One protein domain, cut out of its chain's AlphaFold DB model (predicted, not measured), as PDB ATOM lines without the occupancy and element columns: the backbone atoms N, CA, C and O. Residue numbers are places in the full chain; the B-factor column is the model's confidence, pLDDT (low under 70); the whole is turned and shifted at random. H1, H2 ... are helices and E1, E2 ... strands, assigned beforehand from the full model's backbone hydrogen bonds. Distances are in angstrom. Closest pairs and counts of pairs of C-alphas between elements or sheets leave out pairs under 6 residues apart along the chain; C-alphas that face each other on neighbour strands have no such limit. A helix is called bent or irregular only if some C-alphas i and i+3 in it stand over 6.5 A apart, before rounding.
ATOM      1  N   SER A 145      19.569 -27.595 -40.467       94.94
ATOM      2  CA  SER A 145      20.552 -28.689 -40.465       94.94
ATOM      3  C   SER A 145      21.547 -28.621 -39.309       94.94
ATOM      4  O   SER A 145      22.232 -29.604 -39.034       94.94
ATOM      5  N   SER A 146      21.607 -27.487 -38.612       95.25
ATOM      6  CA  SER A 146      22.435 -27.290 -37.427       95.25
ATOM      7  C   SER A 146      21.575 -27.223 -36.170       95.25
ATOM      8  O   SER A 146      20.562 -26.519 -36.142       95.25
ATOM      9  N   ILE A 147      22.033 -27.884 -35.104       95.25
ATOM     10  CA  ILE A 147      21.417 -27.790 -33.774       95.25
ATOM     11  C   ILE A 147      21.366 -26.338 -33.283       95.25
ATOM     12  O   ILE A 147      20.373 -25.913 -32.705       95.25
ATOM     13  N   TYR A 148      22.384 -25.532 -33.600       96.56
ATOM     14  CA  TYR A 148      22.387 -24.114 -33.251       96.56
ATOM     15  C   TYR A 148      21.355 -23.319 -34.042       96.56
ATOM     16  O   TYR A 148      20.714 -22.441 -33.477       96.56
ATOM     17  N   SER A 149      21.163 -23.629 -35.326       97.88
ATOM     18  CA  SER A 149      20.125 -22.972 -36.125       97.88
ATOM     19  C   SER A 149      18.742 -23.288 -35.572       97.88
ATOM     20  O   SER A 149      17.926 -22.385 -35.431       97.88
ATOM     21  N   GLN A 150      18.503 -24.545 -35.196       97.44
ATOM     22  CA  GLN A 150      17.263 -24.967 -34.547       97.44
ATOM     23  C   GLN A 150      17.035 -24.253 -33.210       97.44
ATOM     24  O   GLN A 150      15.966 -23.685 -33.003       97.44
ATOM     25  N   ARG A 151      18.044 -24.218 -32.331       96.62
ATOM     26  CA  ARG A 151      17.944 -23.541 -31.030       96.62
ATOM     27  C   ARG A 151      17.735 -22.036 -31.172       96.62
ATOM     28  O   ARG A 151      16.829 -21.500 -30.548       96.62
ATOM     29  N   ILE A 152      18.516 -21.360 -32.018       97.38
ATOM     30  CA  ILE A 152      18.361 -19.918 -32.274       97.38
ATOM     31  C   ILE A 152      16.974 -19.627 -32.845       97.38
ATOM     32  O   ILE A 152      16.330 -18.684 -32.399       97.38
ATOM     33  N   PHE A 153      16.483 -20.444 -33.778       97.62
ATOM     34  CA  PHE A 153      15.137 -20.287 -34.318       97.62
ATOM     35  C   PHE A 153      14.064 -20.344 -33.223       97.62
ATOM     36  O   PHE A 153      13.242 -19.435 -33.147       97.62
ATOM     37  N   GLU A 154      14.101 -21.344 -32.336       96.56
ATOM     38  CA  GLU A 154      13.146 -21.449 -31.221       96.56
ATOM     39  C   GLU A 154      13.257 -20.272 -30.248       96.56
ATOM     40  O   GLU A 154      12.251 -19.635 -29.935       96.56
ATOM     41  N   ILE A 155      14.479 -19.957 -29.798       96.06
ATOM     42  CA  ILE A 155      14.745 -18.869 -28.847       96.06
ATOM     43  C   ILE A 155      14.201 -17.555 -29.402       96.06
ATOM     44  O   ILE A 155      13.441 -16.867 -28.727       96.06
ATOM     45  N   LEU A 156      14.532 -17.218 -30.647       96.00
ATOM     46  CA  LEU A 156      14.110 -15.959 -31.250       96.00
ATOM     47  C   LEU A 156      12.611 -15.927 -31.557       96.00
ATOM     48  O   LEU A 156      11.974 -14.897 -31.330       96.00
ATOM     49  N   LYS A 157      12.012 -17.046 -31.987       94.44
ATOM     50  CA  LYS A 157      10.553 -17.146 -32.138       94.44
ATOM     51  C   LYS A 157       9.835 -16.878 -30.817       94.44
ATOM     52  O   LYS A 157       8.831 -16.168 -30.840       94.44
ATOM     53  N   SER A 158      10.395 -17.311 -29.685       93.62
ATOM     54  CA  SER A 158       9.820 -17.031 -28.362       93.62
ATOM     55  C   SER A 158       9.759 -15.548 -28.001       93.62
ATOM     56  O   SER A 158       8.959 -15.163 -27.155       93.62
ATOM     57  N   TYR A 159      10.577 -14.702 -28.630       92.44
ATOM     58  CA  TYR A 159      10.575 -13.250 -28.426       92.44
ATOM     59  C   TYR A 159       9.901 -12.481 -29.573       92.44
ATOM     60  O   TYR A 159       9.743 -11.268 -29.495       92.44
ATOM     61  N   SER A 160       9.492 -13.160 -30.648       80.69
ATOM     62  CA  SER A 160       9.077 -12.492 -31.890       80.69
ATOM     63  C   SER A 160       7.758 -11.717 -31.802       80.69
ATOM     64  O   SER A 160       7.528 -10.817 -32.608       80.69
ATOM     65  N   ASN A 161       6.924 -12.025 -30.806       80.31
ATOM     66  CA  ASN A 161       5.660 -11.333 -30.548       80.31
ATOM     67  C   ASN A 161       5.804 -10.148 -29.574       80.31
ATOM     68  O   ASN A 161       4.796  -9.552 -29.198       80.31
ATOM     69  N   LEU A 162       7.029  -9.801 -29.153       79.94
ATOM     70  CA  LEU A 162       7.254  -8.643 -28.288       79.94
ATOM     71  C   LEU A 162       6.845  -7.331 -28.992       79.94
ATOM     72  O   LEU A 162       7.151  -7.167 -30.179       79.94
ATOM     73  N   PRO A 163       6.226  -6.372 -28.273       79.25
ATOM     74  CA  PRO A 163       5.795  -5.090 -28.841       79.25
ATOM     75  C   PRO A 163       6.921  -4.317 -29.535       79.25
ATOM     76  O   PRO A 163       6.734  -3.802 -30.638       79.25
ATOM     77  N   ASP A 164       8.108  -4.316 -28.927       81.31
ATOM     78  CA  ASP A 164       9.264  -3.528 -29.371       81.31
ATOM     79  C   ASP A 164       9.955  -4.108 -30.613       81.31
ATOM     80  O   ASP A 164      10.828  -3.470 -31.197       81.31
ATOM     81  N   LYS A 165       9.563  -5.318 -31.048       87.50
ATOM     82  CA  LYS A 165      10.164  -6.060 -32.174       87.50
ATOM     83  C   LYS A 165      11.680  -6.218 -32.077       87.50
ATOM     84  O   LYS A 165      12.344  -6.468 -33.078       87.50
ATOM     85  N   GLU A 166      12.234  -6.141 -30.881       92.62
ATOM     86  CA  GLU A 166      13.635  -6.419 -30.631       92.62
ATOM     87  C   GLU A 166      13.823  -7.093 -29.281       92.62
ATOM     88  O   GLU A 166      12.976  -7.013 -28.390       92.62
ATOM     89  N   LYS A 167      14.946  -7.789 -29.135       94.94
ATOM     90  CA  LYS A 167      15.359  -8.377 -27.868       94.94
ATOM     91  C   LYS A 167      16.868  -8.315 -27.731       94.94
ATOM     92  O   LYS A 167      17.602  -8.810 -28.583       94.94
ATOM     93  N   ILE A 168      17.324  -7.752 -26.621       96.25
ATOM     94  CA  ILE A 168      18.715  -7.839 -26.185       96.25
ATOM     95  C   ILE A 168      18.844  -9.068 -25.285       96.25
ATOM     96  O   ILE A 168      18.080  -9.212 -24.328       96.25
ATOM     97  N   ILE A 169      19.782  -9.954 -25.619       96.38
ATOM     98  CA  ILE A 169      20.125 -11.132 -24.818       96.38
ATOM     99  C   ILE A 169      21.585 -10.980 -24.363       96.38
ATOM    100  O   ILE A 169      22.463 -10.843 -25.227       96.38
ATOM    101  N   PRO A 170      21.866 -10.983 -23.046       96.88
ATOM    102  CA  PRO A 170      23.226 -11.044 -22.518       96.88
ATOM    103  C   PRO A 170      24.016 -12.204 -23.128       96.88
ATOM    104  O   PRO A 170      23.475 -13.278 -23.398       96.88
ATOM    105  N   ILE A 171      25.312 -11.998 -23.365       95.88
ATOM    106  CA  ILE A 171      26.133 -13.001 -24.053       95.88
ATOM    107  C   ILE A 171      26.233 -14.308 -23.252       95.88
ATOM    108  O   ILE A 171      26.221 -15.389 -23.835       95.88
ATOM    109  N   GLU A 172      26.259 -14.211 -21.923       94.25
ATOM    110  CA  GLU A 172      26.310 -15.350 -21.002       94.25
ATOM    111  C   GLU A 172      25.029 -16.190 -21.068       94.25
ATOM    112  O   GLU A 172      25.095 -17.406 -21.269       94.25
ATOM    113  N   GLU A 173      23.858 -15.544 -21.026       93.75
ATOM    114  CA  GLU A 173      22.562 -16.209 -21.211       93.75
ATOM    115  C   GLU A 173      22.462 -16.881 -22.581       93.75
ATOM    116  O   GLU A 173      22.063 -18.042 -22.689       93.75
ATOM    117  N   LEU A 174      22.879 -16.187 -23.646       95.81
ATOM    118  CA  LEU A 174      22.848 -16.746 -24.994       95.81
ATOM    119  C   LEU A 174      23.756 -17.980 -25.107       95.81
ATOM    120  O   LEU A 174      23.377 -18.973 -25.731       95.81
ATOM    121  N   HIS A 175      24.934 -17.954 -24.480       95.25
ATOM    122  CA  HIS A 175      25.812 -19.118 -24.420       95.25
ATOM    123  C   HIS A 175      25.187 -20.289 -23.661       95.25
ATOM    124  O   HIS A 175      25.310 -21.424 -24.139       95.25
ATOM    125  N   LYS A 176      24.492 -20.016 -22.547       92.38
ATOM    126  CA  LYS A 176      23.751 -21.005 -21.751       92.38
ATOM    127  C   LYS A 176      22.623 -21.645 -22.561       92.38
ATOM    128  O   LYS A 176      22.574 -22.868 -22.663       92.38
ATOM    129  N   TYR A 177      21.777 -20.851 -23.222       92.19
ATOM    130  CA  TYR A 177      20.657 -21.363 -24.029       92.19
ATOM    131  C   TYR A 177      21.099 -22.251 -25.196       92.19
ATOM    132  O   TYR A 177      20.371 -23.163 -25.610       92.19
ATOM    133  N   LEU A 178      22.281 -21.964 -25.746       93.38
ATOM    134  CA  LEU A 178      22.867 -22.686 -26.871       93.38
ATOM    135  C   LEU A 178      23.795 -23.830 -26.445       93.38
ATOM    136  O   LEU A 178      24.297 -24.523 -27.327       93.38
ATOM    137  N   SER A 179      24.052 -24.022 -25.145       91.25
ATOM    138  CA  SER A 179      25.046 -24.981 -24.639       91.25
ATOM    139  C   SER A 179      26.384 -24.844 -25.387       91.25
ATOM    140  O   SER A 179      26.921 -25.797 -25.957       91.25
ATOM    141  N   THR A 180      26.880 -23.606 -25.488       92.75
ATOM    142  CA  THR A 180      28.016 -23.273 -26.361       92.75
ATOM    143  C   THR A 180      29.324 -23.917 -25.861       92.75
ATOM    144  O   THR A 180      29.622 -23.853 -24.671       92.75
ATOM    145  N   PRO A 181      30.168 -24.491 -26.741       91.38
ATOM    146  CA  PRO A 181      31.489 -24.991 -26.374       91.38
ATOM    147  C   PRO A 181      32.395 -23.907 -25.775       91.38
ATOM    148  O   PRO A 181      32.442 -22.784 -26.278       91.38
ATOM    149  N   LYS A 182      33.219 -24.277 -24.784       91.62
ATOM    150  CA  LYS A 182      34.154 -23.360 -24.094       91.62
ATOM    151  C   LYS A 182      35.011 -22.517 -25.048       91.62
ATOM    152  O   LYS A 182      35.195 -21.332 -24.814       91.62
ATOM    153  N   SER A 183      35.488 -23.100 -26.150       90.50
ATOM    154  CA  SER A 183      36.318 -22.401 -27.147       90.50
ATOM    155  C   SER A 183      35.601 -21.267 -27.887       90.50
ATOM    156  O   SER A 183      36.249 -20.354 -28.390       90.50
ATOM    157  N   GLN A 184      34.275 -21.337 -27.991       91.50
ATOM    158  CA  GLN A 184      33.446 -20.300 -28.603       91.50
ATOM    159  C   GLN A 184      32.938 -19.308 -27.554       91.50
ATOM    160  O   GLN A 184      32.766 -18.143 -27.885       91.50
ATOM    161  N   ILE A 185      32.780 -19.733 -26.295       92.81
ATOM    162  CA  ILE A 185      32.512 -18.829 -25.164       92.81
ATOM    163  C   ILE A 185      33.661 -17.824 -24.999       92.81
ATOM    164  O   ILE A 185      33.434 -16.625 -24.889       92.81
ATOM    165  N   THR A 186      34.913 -18.288 -25.039       91.81
ATOM    166  CA  THR A 186      36.084 -17.413 -24.840       91.81
ATOM    167  C   THR A 186      36.418 -16.535 -26.047       91.81
ATOM    168  O   THR A 186      37.231 -15.620 -25.936       91.81
ATOM    169  N   ASN A 187      35.822 -16.797 -27.215       93.38
ATOM    170  CA  ASN A 187      36.119 -16.078 -28.448       93.38
ATOM    171  C   ASN A 187      34.837 -15.751 -29.219       93.38
ATOM    172  O   ASN A 187      34.348 -16.542 -30.032       93.38
ATOM    173  N   PHE A 188      34.356 -14.520 -29.028       93.94
ATOM    174  CA  PHE A 188      33.158 -14.029 -29.701       93.94
ATOM    175  C   PHE A 188      33.265 -14.071 -31.235       93.94
ATOM    176  O   PHE A 188      32.275 -14.344 -31.906       93.94
ATOM    177  N   GLY A 189      34.450 -13.857 -31.815       94.69
ATOM    178  CA  GLY A 189      34.642 -13.964 -33.265       94.69
ATOM    179  C   GLY A 189      34.349 -15.377 -33.779       94.69
ATOM    180  O   GLY A 189      33.624 -15.550 -34.759       94.69
ATOM    181  N   LEU A 190      34.835 -16.404 -33.073       95.38
ATOM    182  CA  LEU A 190      34.524 -17.801 -33.389       95.38
ATOM    183  C   LEU A 190      33.044 -18.123 -33.173       95.38
ATOM    184  O   LEU A 190      32.460 -18.817 -34.006       95.38
ATOM    185  N   PHE A 191      32.438 -17.621 -32.096       97.00
ATOM    186  CA  PHE A 191      31.002 -17.752 -31.852       97.00
ATOM    187  C   PHE A 191      30.178 -17.128 -32.985       97.00
ATOM    188  O   PHE A 191      29.304 -17.775 -33.564       97.00
ATOM    189  N   GLN A 192      30.508 -15.902 -33.385       96.25
ATOM    190  CA  GLN A 192      29.810 -15.191 -34.443       96.25
ATOM    191  C   GLN A 192      29.927 -15.919 -35.791       96.25
ATOM    192  O   GLN A 192      28.912 -16.103 -36.461       96.25
ATOM    193  N   GLU A 193      31.123 -16.364 -36.184       96.06
ATOM    194  CA  GLU A 193      31.344 -17.057 -37.464       96.06
ATOM    195  C   GLU A 193      30.744 -18.466 -37.502       96.06
ATOM    196  O   GLU A 193      30.164 -18.876 -38.511       96.06
ATOM    197  N   LYS A 194      30.898 -19.243 -36.424       95.81
ATOM    198  CA  LYS A 194      30.519 -20.664 -36.419       95.81
ATOM    199  C   LYS A 194      29.069 -20.901 -36.015       95.81
ATOM    200  O   LYS A 194      28.519 -21.915 -36.441       95.81
ATOM    201  N   ILE A 195      28.470 -20.000 -35.238       96.69
ATOM    202  CA  ILE A 195      27.110 -20.143 -34.710       96.69
ATOM    203  C   ILE A 195      26.195 -19.078 -35.309       96.69
ATOM    204  O   ILE A 195      25.362 -19.417 -36.150       96.69
ATOM    205  N   LEU A 196      26.363 -17.803 -34.942       97.81
ATOM    206  CA  LEU A 196      25.363 -16.771 -35.257       97.81
ATOM    207  C   LEU A 196      25.183 -16.557 -36.765       97.81
ATOM    208  O   LEU A 196      24.061 -16.624 -37.260       97.81
ATOM    209  N   LYS A 197      26.275 -16.374 -37.520       97.88
ATOM    210  CA  LYS A 197      26.216 -16.145 -38.975       97.88
ATOM    211  C   LYS A 197      25.652 -17.342 -39.730       97.88
ATOM    212  O   LYS A 197      24.892 -17.169 -40.682       97.88
ATOM    213  N   LYS A 198      26.020 -18.562 -39.322       97.88
ATOM    214  CA  LYS A 198      25.507 -19.789 -39.947       97.88
ATOM    215  C   LYS A 198      24.017 -19.958 -39.681       97.88
ATOM    216  O   LYS A 198      23.276 -20.210 -40.627       97.88
ATOM    217  N   ALA A 199      23.594 -19.767 -38.431       98.06
ATOM    218  CA  ALA A 199      22.193 -19.851 -38.042       98.06
ATOM    219  C   ALA A 199      21.342 -18.785 -38.732       98.06
ATOM    220  O   ALA A 199      20.330 -19.123 -39.334       98.06
ATOM    221  N   HIS A 200      21.782 -17.527 -38.731       98.00
ATOM    222  CA  HIS A 200      21.095 -16.424 -39.410       98.00
ATOM    223  C   HIS A 200      20.878 -16.708 -40.899       98.00
ATOM    224  O   HIS A 200      19.739 -16.700 -41.369       98.00
ATOM    225  N   LYS A 201      21.945 -17.076 -41.625       97.50
ATOM    226  CA  LYS A 201      21.858 -17.433 -43.049       97.50
ATOM    227  C   LYS A 201      20.902 -18.603 -43.285       97.50
ATOM    228  O   LYS A 201      20.128 -18.589 -44.243       97.50
ATOM    229  N   GLU A 202      20.981 -19.639 -42.456       97.50
ATOM    230  CA  GLU A 202      20.157 -20.831 -42.619       97.50
ATOM    231  C   GLU A 202      18.676 -20.555 -42.337       97.50
ATOM    232  O   GLU A 202      17.834 -20.938 -43.144       97.50
ATOM    233  N   ILE A 203      18.364 -19.855 -41.246       97.31
ATOM    234  CA  ILE A 203      16.989 -19.535 -40.851       97.31
ATOM    235  C   ILE A 203      16.321 -18.669 -41.922       97.31
ATOM    236  O   ILE A 203      15.304 -19.076 -42.471       97.31
ATOM    237  N   ILE A 204      16.946 -17.559 -42.328       95.81
ATOM    238  CA  ILE A 204      16.369 -16.655 -43.341       95.81
ATOM    239  C   ILE A 204      16.155 -17.362 -44.684       95.81
ATOM    240  O   ILE A 204      15.213 -17.050 -45.412       95.81
ATOM    241  N   SER A 205      17.023 -18.309 -45.049       95.69
ATOM    242  CA  SER A 205      16.900 -19.011 -46.332       95.69
ATOM    243  C   SER A 205      15.861 -20.132 -46.328       95.69
ATOM    244  O   SER A 205      15.305 -20.423 -47.387       95.69
ATOM    245  N   LYS A 206      15.587 -20.753 -45.176       95.12
ATOM    246  CA  LYS A 206      14.780 -21.983 -45.088       95.12
ATOM    247  C   LYS A 206      13.457 -21.837 -44.340       95.12
ATOM    248  O   LYS A 206      12.662 -22.772 -44.353       95.12
ATOM    249  N   THR A 207      13.218 -20.703 -43.696       94.25
ATOM    250  CA  THR A 207      11.972 -20.423 -42.978       94.25
ATOM    251  C   THR A 207      11.425 -19.058 -43.387       94.25
ATOM    252  O   THR A 207      12.092 -18.269 -44.075       94.25
ATOM    253  N   ASP A 208      10.201 -18.765 -42.973       91.31
ATOM    254  CA  ASP A 208       9.577 -17.455 -43.135       91.31
ATOM    255  C   ASP A 208       9.903 -16.506 -41.973       91.31
ATOM    256  O   ASP A 208       9.438 -15.365 -41.929       91.31
ATOM    257  N   PHE A 209      10.765 -16.935 -41.045       93.00
ATOM    258  CA  PHE A 209      11.223 -16.113 -39.938       93.00
ATOM    259  C   PHE A 209      12.407 -15.230 -40.343       93.00
ATOM    260  O   PHE A 209      13.484 -15.717 -40.693       93.00
ATOM    261  N   TYR A 210      12.217 -13.914 -40.246       92.19
ATOM    262  CA  TYR A 210      13.243 -12.923 -40.549       92.19
ATOM    263  C   TYR A 210      13.679 -12.170 -39.293       92.19
ATOM    264  O   TYR A 210      12.856 -11.660 -38.529       92.19
ATOM    265  N   PHE A 211      14.991 -12.035 -39.125       94.88
ATOM    266  CA  PHE A 211      15.585 -11.210 -38.086       94.88
ATOM    267  C   PHE A 211      16.954 -10.688 -38.526       94.88
ATOM    268  O   PHE A 211      17.642 -11.310 -39.331       94.88
ATOM    269  N   GLU A 212      17.365  -9.565 -37.957       95.44
ATOM    270  CA  GLU A 212      18.753  -9.106 -37.979       95.44
ATOM    271  C   GLU A 212      19.344  -9.181 -36.576       95.44
ATOM    272  O   GLU A 212      18.614  -9.298 -35.587       95.44
ATOM    273  N   TYR A 213      20.670  -9.140 -36.477       96.88
ATOM    274  CA  TYR A 213      21.332  -9.086 -35.181       96.88
ATOM    275  C   TYR A 213      22.588  -8.217 -35.203       96.88
ATOM    276  O   TYR A 213      23.323  -8.180 -36.193       96.88
ATOM    277  N   GLU A 214      22.863  -7.566 -34.077       95.19
ATOM    278  CA  GLU A 214      24.072  -6.778 -33.863       95.19
ATOM    279  C   GLU A 214      24.694  -7.062 -32.483       95.19
ATOM    280  O   GLU A 214      23.979  -7.167 -31.482       95.19
ATOM    281  N   PRO A 215      26.028  -7.224 -32.392       95.44
ATOM    282  CA  PRO A 215      26.714  -7.320 -31.107       95.44
ATOM    283  C   PRO A 215      26.702  -5.976 -30.368       95.44
ATOM    284  O   PRO A 215      27.069  -4.951 -30.940       95.44
ATOM    285  N   ILE A 216      26.384  -5.997 -29.075       94.69
ATOM    286  CA  ILE A 216      26.514  -4.852 -28.170       94.69
ATOM    287  C   ILE A 216      27.832  -4.979 -27.411       94.69
ATOM    288  O   ILE A 216      28.105  -5.991 -26.763       94.69
ATOM    289  N   LYS A 217      28.658  -3.937 -27.491       91.75
ATOM    290  CA  LYS A 217      29.945  -3.865 -26.796       91.75
ATOM    291  C   LYS A 217      29.808  -3.161 -25.450       91.75
ATOM    292  O   LYS A 217      29.117  -2.151 -25.355       91.75
ATOM    293  N   GLY A 218      30.525  -3.649 -24.444       86.25
ATOM    294  CA  GLY A 218      30.654  -2.995 -23.144       86.25
ATOM    295  C   GLY A 218      31.661  -1.836 -23.142       86.25
ATOM    296  O   GLY A 218      32.606  -1.792 -23.937       86.25
ATOM    297  N   GLY A 219      31.499  -0.898 -22.206       77.62
ATOM    298  CA  GLY A 219      32.430   0.221 -21.998       77.62
ATOM    299  C   GLY A 219      32.377   1.312 -23.083       77.62
ATOM    300  O   GLY A 219      31.412   1.419 -23.831       77.62
ATOM    301  N   LYS A 220      33.427   2.145 -23.182       73.31
ATOM    302  CA  LYS A 220      33.481   3.363 -24.034       73.31
ATOM    303  C   LYS A 220      33.655   3.106 -25.553       73.31
ATOM    304  O   LYS A 220      34.303   3.892 -26.237       73.31
ATOM    305  N   GLY A 221      33.111   2.014 -26.097       61.09
ATOM    306  CA  GLY A 221      32.988   1.812 -27.552       61.09
ATOM    307  C   GLY A 221      34.293   1.610 -28.344       61.09
ATOM    308  O   GLY A 221      34.317   1.837 -29.553       61.09
ATOM    309  N   GLY A 222      35.383   1.176 -27.701       70.56
ATOM    310  CA  GLY A 222      36.664   0.928 -28.371       70.56
ATOM    311  C   GLY A 222      36.659  -0.312 -29.280       70.56
ATOM    312  O   GLY A 222      35.793  -1.187 -29.191       70.56
ATOM    313  N   ARG A 223      37.677  -0.450 -30.149       67.75
ATOM    314  CA  ARG A 223      37.861  -1.668 -30.975       67.75
ATOM    315  C   ARG A 223      37.977  -2.940 -30.126       67.75
ATOM    316  O   ARG A 223      37.488  -3.976 -30.564       67.75
ATOM    317  N   THR A 224      38.570  -2.834 -28.940       74.94
ATOM    318  CA  THR A 224      38.857  -3.926 -27.995       74.94
ATOM    319  C   THR A 224      37.761  -4.170 -26.960       74.94
ATOM    320  O   THR A 224      37.885  -5.101 -26.171       74.94
ATOM    321  N   SER A 225      36.699  -3.359 -26.941       83.94
ATOM    322  CA  SER A 225      35.601  -3.544 -25.995       83.94
ATOM    323  C   SER A 225      34.967  -4.935 -26.153       83.94
ATOM    324  O   SER A 225      34.602  -5.292 -27.282       83.94
ATOM    325  N   PRO A 226      34.814  -5.706 -25.057       89.38
ATOM    326  CA  PRO A 226      34.196  -7.022 -25.113       89.38
ATOM    327  C   PRO A 226      32.722  -6.896 -25.498       89.38
ATOM    328  O   PRO A 226      32.066  -5.898 -25.194       89.38
ATOM    329  N   VAL A 227      32.199  -7.913 -26.176       93.88
ATOM    330  CA  VAL A 227      30.764  -8.010 -26.453       93.88
ATOM    331  C   VAL A 227      30.074  -8.505 -25.188       93.88
ATOM    332  O   VAL A 227      30.435  -9.558 -24.675       93.88
ATOM    333  N   THR A 228      29.102  -7.745 -24.694       95.38
ATOM    334  CA  THR A 228      28.354  -8.057 -23.466       95.38
ATOM    335  C   THR A 228      26.962  -8.603 -23.759       95.38
ATOM    336  O   THR A 228      26.400  -9.330 -22.945       95.38
ATOM    337  N   ALA A 229      26.403  -8.298 -24.931       96.88
ATOM    338  CA  ALA A 229      25.092  -8.781 -25.342       96.88
ATOM    339  C   ALA A 229      24.971  -8.858 -26.869       96.88
ATOM    340  O   ALA A 229      25.789  -8.309 -27.610       96.88
ATOM    341  N   VAL A 230      23.922  -9.521 -27.346       97.69
ATOM    342  CA  VAL A 230      23.514  -9.505 -28.754       97.69
ATOM    343  C   VAL A 230      22.095  -8.961 -28.831       97.69
ATOM    344  O   VAL A 230      21.193  -9.460 -28.155       97.69
ATOM    345  N   ARG A 231      21.896  -7.932 -29.655       96.81
ATOM    346  CA  ARG A 231      20.572  -7.402 -29.976       96.81
ATOM    347  C   ARG A 231      20.039  -8.119 -31.201       96.81
ATOM    348  O   ARG A 231      20.708  -8.157 -32.230       96.81
ATOM    349  N   PHE A 232      18.835  -8.658 -31.092       96.94
ATOM    350  CA  PHE A 232      18.077  -9.249 -32.185       96.94
ATOM    351  C   PHE A 232      16.923  -8.325 -32.550       96.94
ATOM    352  O   PHE A 232      16.240  -7.819 -31.664       96.94
ATOM    353  N   ILE A 233      16.709  -8.111 -33.845       94.44
ATOM    354  CA  ILE A 233      15.700  -7.198 -34.384       94.44
ATOM    355  C   ILE A 233      14.787  -8.010 -35.301       94.44
ATOM    356  O   ILE A 233      15.230  -8.560 -36.311       94.44
ATOM    357  N   PHE A 234      13.513  -8.104 -34.947       92.44
ATOM    358  CA  PHE A 234      12.501  -8.881 -35.650       92.44
ATOM    359  C   PHE A 234      11.798  -8.011 -36.690       92.44
ATOM    360  O   PHE A 234      11.338  -6.905 -36.408       92.44
ATOM    361  N   SER A 235      11.676  -8.515 -37.916       81.81
ATOM    362  CA  SER A 235      10.969  -7.800 -38.977       81.81
ATOM    363  C   SER A 235       9.978  -8.718 -39.685       81.81
ATOM    364  O   SER A 235      10.171  -9.927 -39.770       81.81
ATOM    365  N   LYS A 236       8.881  -8.140 -40.184       68.50
ATOM    366  CA  LYS A 236       7.813  -8.891 -40.865       68.50
ATOM    367  C   LYS A 236       8.105  -9.166 -42.346       68.50
ATOM    368  O   LYS A 236       7.343  -9.893 -42.973       68.50
ATOM    369  N   LYS A 237       9.146  -8.564 -42.939       59.97
ATOM    370  CA  LYS A 237       9.441  -8.715 -44.373       59.97
ATOM    371  C   LYS A 237      10.786  -9.393 -44.582       59.97
ATOM    372  O   LYS A 237      11.821  -8.877 -44.177       59.97
ATOM    373  N   LYS A 238      10.748 -10.485 -45.343       49.50
ATOM    374  CA  LYS A 238      11.889 -11.049 -46.061       49.50
ATOM    375  C   LYS A 238      12.308 -10.023 -47.120       49.50
ATOM    376  O   LYS A 238      11.805 -10.022 -48.239       49.50
ATOM    377  N   ILE A 239      13.126  -9.046 -46.737       48.28
ATOM    378  CA  ILE A 239      13.733  -8.142 -47.711       48.28
ATOM    379  C   ILE A 239      14.765  -8.995 -48.449       48.28
ATOM    380  O   ILE A 239      15.615  -9.610 -47.807       48.28
ATOM    381  N   GLU A 240      14.659  -9.083 -49.778       45.34
ATOM    382  CA  GLU A 240      15.698  -9.711 -50.604       45.34
ATOM    383  C   GLU A 240      17.087  -9.240 -50.141       45.34
ATOM    384  O   GLU A 240      17.253  -8.046 -49.857       45.34
TER     385      GLU A 240
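This is residues 145 to 240 of the 341 residues of a protein of uncultured prokaryote (UniProt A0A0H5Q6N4). What does this domain look like? A three-stranded antiparallel sheet has helices over one face and the other face bare; the long helix H4 lies along edge strand E2, while H1 crosses H4 and reaches the sheet with residues 153 to 159. H2 packs beside the strands on the same face as H4, and short H3 sits by the start of H4. What is it made of? The 96 printed residues include four named helices and three named strands, in the order H1 E1 H2 H3 H4 E2 E3, a mixed class, with sheet order E1 E3 E2. How is it shaped? It is compact and rounded, with a radius of gyration of the C-alphas of 13.3 A and spans of 35 by 29 by 24 A.

What does the first helix meet? H1, residues 147 to 159, touches H4, residues 188 to 206, with residues 148 to 153 alone, about perpendicular at 75 degrees; their closest C-alphas, of Ser 149 and Ala 199, are 4.2 A apart. It only grazes the sheet of E1, residues 166 to 170, E3, residues 227 to 235, and E2, residues 210 to 217. Where are the other helices? H2, residues 171 to 177, is on the sheet at a height of 7.0 A, over none of its strands; its closest C-alpha pair with E3, Ile 171 and Ala 229, is at 4.5 A. H3, residues 182 to 185, is not on the sheet and touches H4 only at the corner, closest at C-alphas 184 and 191, 4.8 A. H4 is on the same face as H2 at a height of 9.9 A, over E2 and along the strands, at 1 degree to E2 on the local plane. How do the backbones pair? E1 and E3 are antiparallel, with N 167 and O 232 at 2.8 A; the hairpin E2 and E3 has N 214 and O 231 at 2.9 A. Every O i to N i+4 pair is within hydrogen-bond range in H2, 8 of 9 in H1 and 13 of 15 in H4; H3 is too short for one.

Where does H1 begin? C-alpha 147 is at (21.417, -27.790, -33.774), and H1 is 18.9 A long. How long are the others? E1 measures 13.4 A, H2 10.0 A, H3 4.9 A, H4 25.3 A, E2 23.5 A and E3 23.4 A. H4 is irregular, but only just: C-alphas 194 and 197 are 6.7 A apart. Where does E3 end? C-alpha 235 is at (10.969, -7.800, -38.977).

How far does it reach? The two C-alphas farthest apart, of Ser 145 and Lys 220, are 38.3 A apart. Is it continuous and confident? The printed part has no cut and no long link. Its mean pLDDT is 90.2; residues 221, 223 and 236 to 240 are under 70.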